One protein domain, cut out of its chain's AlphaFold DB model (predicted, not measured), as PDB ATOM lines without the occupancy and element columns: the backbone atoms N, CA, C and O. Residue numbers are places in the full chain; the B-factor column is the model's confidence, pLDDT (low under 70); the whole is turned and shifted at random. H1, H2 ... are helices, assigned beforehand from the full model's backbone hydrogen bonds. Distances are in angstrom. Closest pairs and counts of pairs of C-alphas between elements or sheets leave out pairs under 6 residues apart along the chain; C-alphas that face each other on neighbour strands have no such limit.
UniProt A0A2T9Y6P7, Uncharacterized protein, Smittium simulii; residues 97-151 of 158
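What this domain is: This is residues 97 to 151 of the 158 residues of an uncharacterized protein of Smittium simulii (UniProt A0A2T9Y6P7). Two long helices, H1 and H3, make the arms of a wide, open V, and the turn between them holds the very short helix H2. The space between the arms is empty: no helix touches another. The printed part has 55 residues with three named helices, in the order H1, H2, H3, and no named strand; its class is all helix. It is only just loose, close to extended, with a radius of gyration of the C-alphas of 15.1 A, and its elongated outline spans 45 by 28 by 16 A.

Where its parts are: H1 is residues 97 to 115, 26.8 A from first to last C-alpha, beginning at C-alpha 97 at (-22.067, -13.790, -60.470). H2 is residues 120 to 123, with C-alpha 120 at (-10.948, -35.062, -36.846). H3, the longest helix, is residues 128 to 150, 32.6 A long, ending at C-alpha 150 at (-44.812, -33.321, -61.554).

How they stand to each other: Along H1 the x of the C-alphas goes from -22.067 at Ala 97 to -6.304 at Val 115. H1 and H2 are apart, joined by a tight link of 4 residues. H2 and H3 meet only through their link, which is also tight, with 4 residues. Along H3 x goes from -22.399 at Ile 128 to -44.812 at Arg 150. H1 and H3 are apart. Every O i to N i+4 pair in H1 and H3 is within hydrogen-bond range; H2 is too short for such a pair, and its one O i to N i+3 pair is not within range.

The domain as a whole: The two C-alphas farthest apart, those of Lys 121 and Gly 151, are 45.6 A apart. Residues 97 to 111, 114 to 121 and 123 to 151 stand free. The printed part has no cut and no long link. The mean pLDDT of the printed part is 79.1, and residues 114 to 126 are under 70; H2 has a mean of 58.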
ATOM      1  N   ALA A  97     -23.198 -14.014 -61.367       87.06
ATOM      2  CA  ALA A  97     -22.067 -13.790 -60.470       87.06
ATOM      3  C   ALA A  97     -22.168 -14.626 -59.181       87.06
ATOM      4  O   ALA A  97     -21.176 -15.227 -58.771       87.06
ATOM      5  N   ASP A  98     -23.366 -14.731 -58.603       87.00
ATOM      6  CA  ASP A  98     -23.622 -15.504 -57.385       87.00
ATOM      7  C   ASP A  98     -23.404 -17.001 -57.635       87.00
ATOM      8  O   ASP A  98     -22.838 -17.698 -56.798       87.00
ATOM      9  N   PHE A  99     -23.761 -17.484 -58.831       88.00
ATOM     10  CA  PHE A  99     -23.481 -18.861 -59.240       88.00
ATOM     11  C   PHE A  99     -21.982 -19.154 -59.322       88.00
ATOM     12  O   PHE A  99     -21.544 -20.178 -58.809       88.00
ATOM     13  N   LYS A 100     -21.178 -18.248 -59.898       90.31
ATOM     14  CA  LYS A 100     -19.713 -18.409 -59.919       90.31
ATOM     15  C   LYS A 100     -19.115 -18.379 -58.510       90.31
ATOM     16  O   LYS A 100     -18.203 -19.147 -58.204       90.31
ATOM     17  N   ALA A 101     -19.627 -17.513 -57.637       89.56
ATOM     18  CA  ALA A 101     -19.209 -17.476 -56.238       89.56
ATOM     19  C   ALA A 101     -19.545 -18.794 -55.513       89.56
ATOM     20  O   ALA A 101     -18.693 -19.353 -54.828       89.56
ATOM     21  N   ALA A 102     -20.741 -19.343 -55.721       87.31
ATOM     22  CA  ALA A 102     -21.131 -20.635 -55.160       87.31
ATOM     23  C   ALA A 102     -20.291 -21.797 -55.725       87.31
ATOM     24  O   ALA A 102     -19.842 -22.657 -54.970       87.31
ATOM     25  N   GLU A 103     -20.023 -21.804 -57.033       89.25
ATOM     26  CA  GLU A 103     -19.194 -22.816 -57.695       89.25
ATOM     27  C   GLU A 103     -17.767 -22.825 -57.134       89.25
ATOM     28  O   GLU A 103     -17.251 -23.874 -56.754       89.25
ATOM     29  N   THR A 104     -17.146 -21.651 -57.000       91.12
ATOM     30  CA  THR A 104     -15.804 -21.538 -56.407       91.12
ATOM     31  C   THR A 104     -15.771 -21.987 -54.946       91.12
ATOM     32  O   THR A 104     -14.843 -22.690 -54.551       91.12
ATOM     33  N   GLN A 105     -16.791 -21.663 -54.145       86.50
ATOM     34  CA  GLN A 105     -16.906 -22.161 -52.769       86.50
ATOM     35  C   GLN A 105     -17.045 -23.687 -52.717       86.50
ATOM     36  O   GLN A 105     -16.382 -24.337 -51.907       86.50
ATOM     37  N   LEU A 106     -17.855 -24.266 -53.604       87.00
ATOM     38  CA  LEU A 106     -18.073 -25.708 -53.683       87.00
ATOM     39  C   LEU A 106     -16.808 -26.451 -54.135       87.00
ATOM     40  O   LEU A 106     -16.448 -27.465 -53.539       87.00
ATOM     41  N   LEU A 107     -16.087 -25.917 -55.123       89.69
ATOM     42  CA  LEU A 107     -14.795 -26.450 -55.563       89.69
ATOM     43  C   LEU A 107     -13.737 -26.362 -54.458       89.69
ATOM     44  O   LEU A 107     -13.002 -27.322 -54.235       89.69
ATOM     45  N   ASN A 108     -13.677 -25.251 -53.720       84.88
ATOM     46  CA  ASN A 108     -12.756 -25.089 -52.593       84.88
ATOM     47  C   ASN A 108     -13.061 -26.073 -51.458       84.88
ATOM     48  O   ASN A 108     -12.139 -26.652 -50.879       84.88
ATOM     49  N   PHE A 109     -14.343 -26.295 -51.164       81.31
ATOM     50  CA  PHE A 109     -14.785 -27.304 -50.207       81.31
ATOM     51  C   PHE A 109     -14.381 -28.707 -50.670       81.31
ATOM     52  O   PHE A 109     -13.705 -29.425 -49.936       81.31
ATOM     53  N   TYR A 110     -14.694 -29.071 -51.916       82.94
ATOM     54  CA  TYR A 110     -14.325 -30.363 -52.494       82.94
ATOM     55  C   TYR A 110     -12.809 -30.611 -52.458       82.94
ATOM     56  O   TYR A 110     -12.352 -31.664 -52.013       82.94
ATOM     57  N   ASN A 111     -12.012 -29.618 -52.858       80.69
ATOM     58  CA  ASN A 111     -10.554 -29.712 -52.838       80.69
ATOM     59  C   ASN A 111     -10.011 -29.824 -51.407       80.69
ATOM     60  O   ASN A 111      -9.083 -30.591 -51.168       80.69
ATOM     61  N   SER A 112     -10.623 -29.140 -50.439       71.88
ATOM     62  CA  SER A 112     -10.264 -29.257 -49.020       71.88
ATOM     63  C   SER A 112     -10.549 -30.660 -48.467       71.88
ATOM     64  O   SER A 112      -9.758 -31.183 -47.681       71.88
ATOM     65  N   PHE A 113     -11.620 -31.317 -48.925       71.19
ATOM     66  CA  PHE A 113     -11.910 -32.722 -48.611       71.19
ATOM     67  C   PHE A 113     -10.958 -33.705 -49.302       71.19
ATOM     68  O   PHE A 113     -10.627 -34.735 -48.726       71.19
ATOM     69  N   LYS A 114     -10.494 -33.394 -50.518       69.50
ATOM     70  CA  LYS A 114      -9.558 -34.245 -51.269       69.50
ATOM     71  C   LYS A 114      -8.121 -34.165 -50.742       69.50
ATOM     72  O   LYS A 114      -7.408 -35.163 -50.770       69.50
ATOM     73  N   VAL A 115      -7.689 -32.982 -50.301       64.06
ATOM     74  CA  VAL A 115      -6.304 -32.714 -49.871       64.06
ATOM     75  C   VAL A 115      -6.101 -32.996 -48.377       64.06
ATOM     76  O   VAL A 115      -4.978 -33.262 -47.954       64.06
ATOM     77  N   SER A 116      -7.165 -33.011 -47.566       54.97
ATOM     78  CA  SER A 116      -7.069 -33.433 -46.167       54.97
ATOM     79  C   SER A 116      -7.307 -34.940 -46.025       54.97
ATOM     80  O   SER A 116      -8.417 -35.438 -46.187       54.97
ATOM     81  N   GLN A 117      -6.269 -35.688 -45.640       57.31
ATOM     82  CA  GLN A 117      -6.483 -36.900 -44.847       57.31
ATOM     83  C   GLN A 117      -7.325 -36.478 -43.640       57.31
ATOM     84  O   GLN A 117      -6.835 -35.703 -42.821       57.31
ATOM     85  N   LEU A 118      -8.592 -36.913 -43.610       57.28
ATOM     86  CA  LEU A 118      -9.638 -36.631 -42.618       57.28
ATOM     87  C   LEU A 118      -9.079 -36.438 -41.199       57.28
ATOM     88  O   LEU A 118      -9.046 -37.352 -40.378       57.28
ATOM     89  N   SER A 119      -8.643 -35.219 -40.899       56.84
ATOM     90  CA  SER A 119      -8.244 -34.850 -39.556       56.84
ATOM     91  C   SER A 119      -9.524 -34.508 -38.812       56.84
ATOM     92  O   SER A 119     -10.239 -33.570 -39.169       56.84
ATOM     93  N   TYR A 120      -9.822 -35.271 -37.764       57.41
ATOM     94  CA  TYR A 120     -10.948 -35.062 -36.846       57.41
ATOM     95  C   TYR A 120     -11.042 -33.611 -36.326       57.41
ATOM     96  O   TYR A 120     -12.126 -33.136 -35.994       57.41
ATOM     97  N   LYS A 121      -9.918 -32.881 -36.320       57.22
ATOM     98  CA  LYS A 121      -9.806 -31.466 -35.942       57.22
ATOM     99  C   LYS A 121     -10.473 -30.495 -36.927       57.22
ATOM    100  O   LYS A 121     -10.912 -29.424 -36.523       57.22
ATOM    101  N   THR A 122     -10.560 -30.845 -38.209       58.22
ATOM    102  CA  THR A 122     -11.210 -29.998 -39.227       58.22
ATOM    103  C   THR A 122     -12.733 -30.138 -39.156       58.22
ATOM    104  O   THR A 122     -13.457 -29.157 -39.298       58.22
ATOM    105  N   LEU A 123     -13.218 -31.344 -38.842       59.25
ATOM    106  CA  LEU A 123     -14.638 -31.637 -38.619       59.25
ATOM    107  C   LEU A 123     -15.186 -31.001 -37.335       59.25
ATOM    108  O   LEU A 123     -16.349 -30.610 -37.318       59.25
ATOM    109  N   SER A 124     -14.369 -30.836 -36.288       60.31
ATOM    110  CA  SER A 124     -14.818 -30.214 -35.032       60.31
ATOM    111  C   SER A 124     -15.109 -28.713 -35.147       60.31
ATOM    112  O   SER A 124     -15.850 -28.182 -34.325       60.31
ATOM    113  N   ASN A 125     -14.547 -28.029 -36.150       64.94
ATOM    114  CA  ASN A 125     -14.819 -26.608 -36.404       64.94
ATOM    115  C   ASN A 125     -16.079 -26.378 -37.247       64.94
ATOM    116  O   ASN A 125     -16.608 -25.267 -37.275       64.94
ATOM    117  N   ILE A 126     -16.576 -27.408 -37.934       68.75
ATOM    118  CA  ILE A 126     -17.822 -27.314 -38.688       68.75
ATOM    119  C   ILE A 126     -18.964 -27.544 -37.705       68.75
ATOM    120  O   ILE A 126     -19.023 -28.561 -37.018       68.75
ATOM    121  N   ASN A 127     -19.912 -26.610 -37.643       80.00
ATOM    122  CA  ASN A 127     -21.130 -26.821 -36.874       80.00
ATOM    123  C   ASN A 127     -22.021 -27.826 -37.624       80.00
ATOM    124  O   ASN A 127     -22.889 -27.450 -38.418       80.00
ATOM    125  N   ILE A 128     -21.754 -29.117 -37.402       79.06
ATOM    126  CA  ILE A 128     -22.399 -30.252 -38.080       79.06
ATOM    127  C   ILE A 128     -23.923 -30.166 -37.942       79.06
ATOM    128  O   ILE A 128     -24.636 -30.430 -38.903       79.06
ATOM    129  N   LYS A 129     -24.428 -29.728 -36.780       81.56
ATOM    130  CA  LYS A 129     -25.870 -29.579 -36.537       81.56
ATOM    131  C   LYS A 129     -26.496 -28.535 -37.457       81.56
ATOM    132  O   LYS A 129     -27.484 -28.828 -38.115       81.56
ATOM    133  N   SER A 130     -25.902 -27.344 -37.526       81.75
ATOM    134  CA  SER A 130     -26.390 -26.274 -38.407       81.75
ATOM    135  C   SER A 130     -26.325 -26.697 -39.877       81.75
ATOM    136  O   SER A 130     -27.296 -26.567 -40.614       81.75
ATOM    137  N   SER A 131     -25.211 -27.310 -40.280       81.25
ATOM    138  CA  SER A 131     -25.007 -27.765 -41.661       81.25
ATOM    139  C   SER A 131     -26.000 -28.861 -42.062       81.25
ATOM    140  O   SER A 131     -26.518 -28.845 -43.174       81.25
ATOM    141  N   ALA A 132     -26.310 -29.787 -41.149       82.88
ATOM    142  CA  ALA A 132     -27.308 -30.828 -41.370       82.88
ATOM    143  C   ALA A 132     -28.727 -30.254 -41.495       82.88
ATOM    144  O   ALA A 132     -29.492 -30.717 -42.335       82.88
ATOM    145  N   ILE A 133     -29.065 -29.230 -40.702       88.50
ATOM    146  CA  ILE A 133     -30.351 -28.528 -40.814       88.50
ATOM    147  C   ILE A 133     -30.465 -27.868 -42.190       88.50
ATOM    148  O   ILE A 133     -31.434 -28.121 -42.897       88.50
ATOM    149  N   VAL A 134     -29.446 -27.116 -42.616       84.44
ATOM    150  CA  VAL A 134     -29.433 -26.459 -43.934       84.44
ATOM    151  C   VAL A 134     -29.513 -27.483 -45.074       84.44
ATOM    152  O   VAL A 134     -30.248 -27.285 -46.039       84.44
ATOM    153  N   ALA A 135     -28.805 -28.610 -44.966       86.12
ATOM    154  CA  ALA A 135     -28.898 -29.691 -45.947       86.12
ATOM    155  C   ALA A 135     -30.306 -30.310 -45.993       86.12
ATOM    156  O   ALA A 135     -30.824 -30.581 -47.075       86.12
ATOM    157  N   GLY A 136     -30.943 -30.492 -44.832       88.56
ATOM    158  CA  GLY A 136     -32.327 -30.953 -44.732       88.56
ATOM    159  C   GLY A 136     -33.319 -29.975 -45.366       88.56
ATOM    160  O   GLY A 136     -34.205 -30.395 -46.108       88.56
ATOM    161  N   GLU A 137     -33.134 -28.673 -45.149       86.19
ATOM    162  CA  GLU A 137     -33.936 -27.627 -45.791       86.19
ATOM    163  C   GLU A 137     -33.796 -27.678 -47.318       86.19
ATOM    164  O   GLU A 137     -34.805 -27.720 -48.025       86.19
ATOM    165  N   LEU A 138     -32.569 -27.770 -47.840       85.94
ATOM    166  CA  LEU A 138     -32.314 -27.891 -49.280       85.94
ATOM    167  C   LEU A 138     -32.935 -29.159 -49.880       85.94
ATOM    168  O   LEU A 138     -33.563 -29.093 -50.938       85.94
ATOM    169  N   ALA A 139     -32.809 -30.300 -49.200       84.75
ATOM    170  CA  ALA A 139     -33.424 -31.549 -49.637       84.75
ATOM    171  C   ALA A 139     -34.957 -31.439 -49.670       84.75
ATOM    172  O   ALA A 139     -35.593 -31.891 -50.621       84.75
ATOM    173  N   SER A 140     -35.563 -30.784 -48.675       85.69
ATOM    174  CA  SER A 140     -37.012 -30.566 -48.652       85.69
ATOM    175  C   SER A 140     -37.483 -29.641 -49.781       85.69
ATOM    176  O   SER A 140     -38.484 -29.936 -50.434       85.69
ATOM    177  N   LEU A 141     -36.731 -28.575 -50.083       87.62
ATOM    178  CA  LEU A 141     -37.006 -27.682 -51.211       87.62
ATOM    179  C   LEU A 141     -36.924 -28.414 -52.551       87.62
ATOM    180  O   LEU A 141     -37.757 -28.175 -53.423       87.62
ATOM    181  N   PHE A 142     -35.963 -29.327 -52.703       88.19
ATOM    182  CA  PHE A 142     -35.860 -30.174 -53.887       88.19
ATOM    183  C   PHE A 142     -37.109 -31.047 -54.064       88.19
ATOM    184  O   PHE A 142     -37.701 -31.040 -55.140       88.19
ATOM    185  N   VAL A 143     -37.567 -31.722 -53.003       85.56
ATOM    186  CA  VAL A 143     -38.785 -32.556 -53.044       85.56
ATOM    187  C   VAL A 143     -40.025 -31.725 -53.379       85.56
ATOM    188  O   VAL A 143     -40.855 -32.151 -54.178       85.56
ATOM    189  N   ILE A 144     -40.154 -30.518 -52.820       85.75
ATOM    190  CA  ILE A 144     -41.251 -29.601 -53.160       85.75
ATOM    191  C   ILE A 144     -41.177 -29.204 -54.641       85.75
ATOM    192  O   ILE A 144     -42.191 -29.227 -55.337       85.75
ATOM    193  N   GLY A 145     -39.985 -28.868 -55.143       83.50
ATOM    194  CA  GLY A 145     -39.769 -28.550 -56.555       83.50
ATOM    195  C   GLY A 145     -40.132 -29.713 -57.479       83.50
ATOM    196  O   GLY A 145     -40.772 -29.508 -58.507       83.50
ATOM    197  N   GLU A 146     -39.799 -30.938 -57.077       85.94
ATOM    198  CA  GLU A 146     -40.175 -32.163 -57.781       85.94
ATOM    199  C   GLU A 146     -41.702 -32.352 -57.810       85.94
ATOM    200  O   GLU A 146     -42.272 -32.595 -58.874       85.94
ATOM    201  N   GLN A 147     -42.385 -32.180 -56.673       85.94
ATOM    202  CA  GLN A 147     -43.851 -32.257 -56.586       85.94
ATOM    203  C   GLN A 147     -44.536 -31.212 -57.475       85.94
ATOM    204  O   GLN A 147     -45.509 -31.526 -58.165       85.94
ATOM    205  N   VAL A 148     -44.014 -29.981 -57.499       87.06
ATOM    206  CA  VAL A 148     -44.506 -28.905 -58.373       87.06
ATOM    207  C   VAL A 148     -44.263 -29.242 -59.844       87.06
ATOM    208  O   VAL A 148     -45.185 -29.123 -60.645       87.06
ATOM    209  N   GLY A 149     -43.062 -29.709 -60.202       85.19
ATOM    210  CA  GLY A 149     -42.715 -30.088 -61.574       85.19
ATOM    211  C   GLY A 149     -43.545 -31.258 -62.107       85.19
ATOM    212  O   GLY A 149     -43.886 -31.290 -63.286       85.19
ATOM    213  N   ARG A 150     -43.929 -32.190 -61.230       83.75
ATOM    214  CA  ARG A 150     -44.812 -33.321 -61.554       83.75
ATOM    215  C   ARG A 150     -46.296 -32.959 -61.535       83.75
ATOM    216  O   ARG A 150     -47.110 -33.729 -62.038       83.75
ATOM    217  N   GLY A 151     -46.666 -31.844 -60.906       84.44
ATOM    218  CA  GLY A 151     -48.061 -31.465 -60.669       84.44
ATOM    219  C   GLY A 151     -48.827 -32.431 -59.754       84.44
ATOM    220  O   GLY A 151     -50.058 -32.434 -59.767       84.44
TER     221      GLY A 151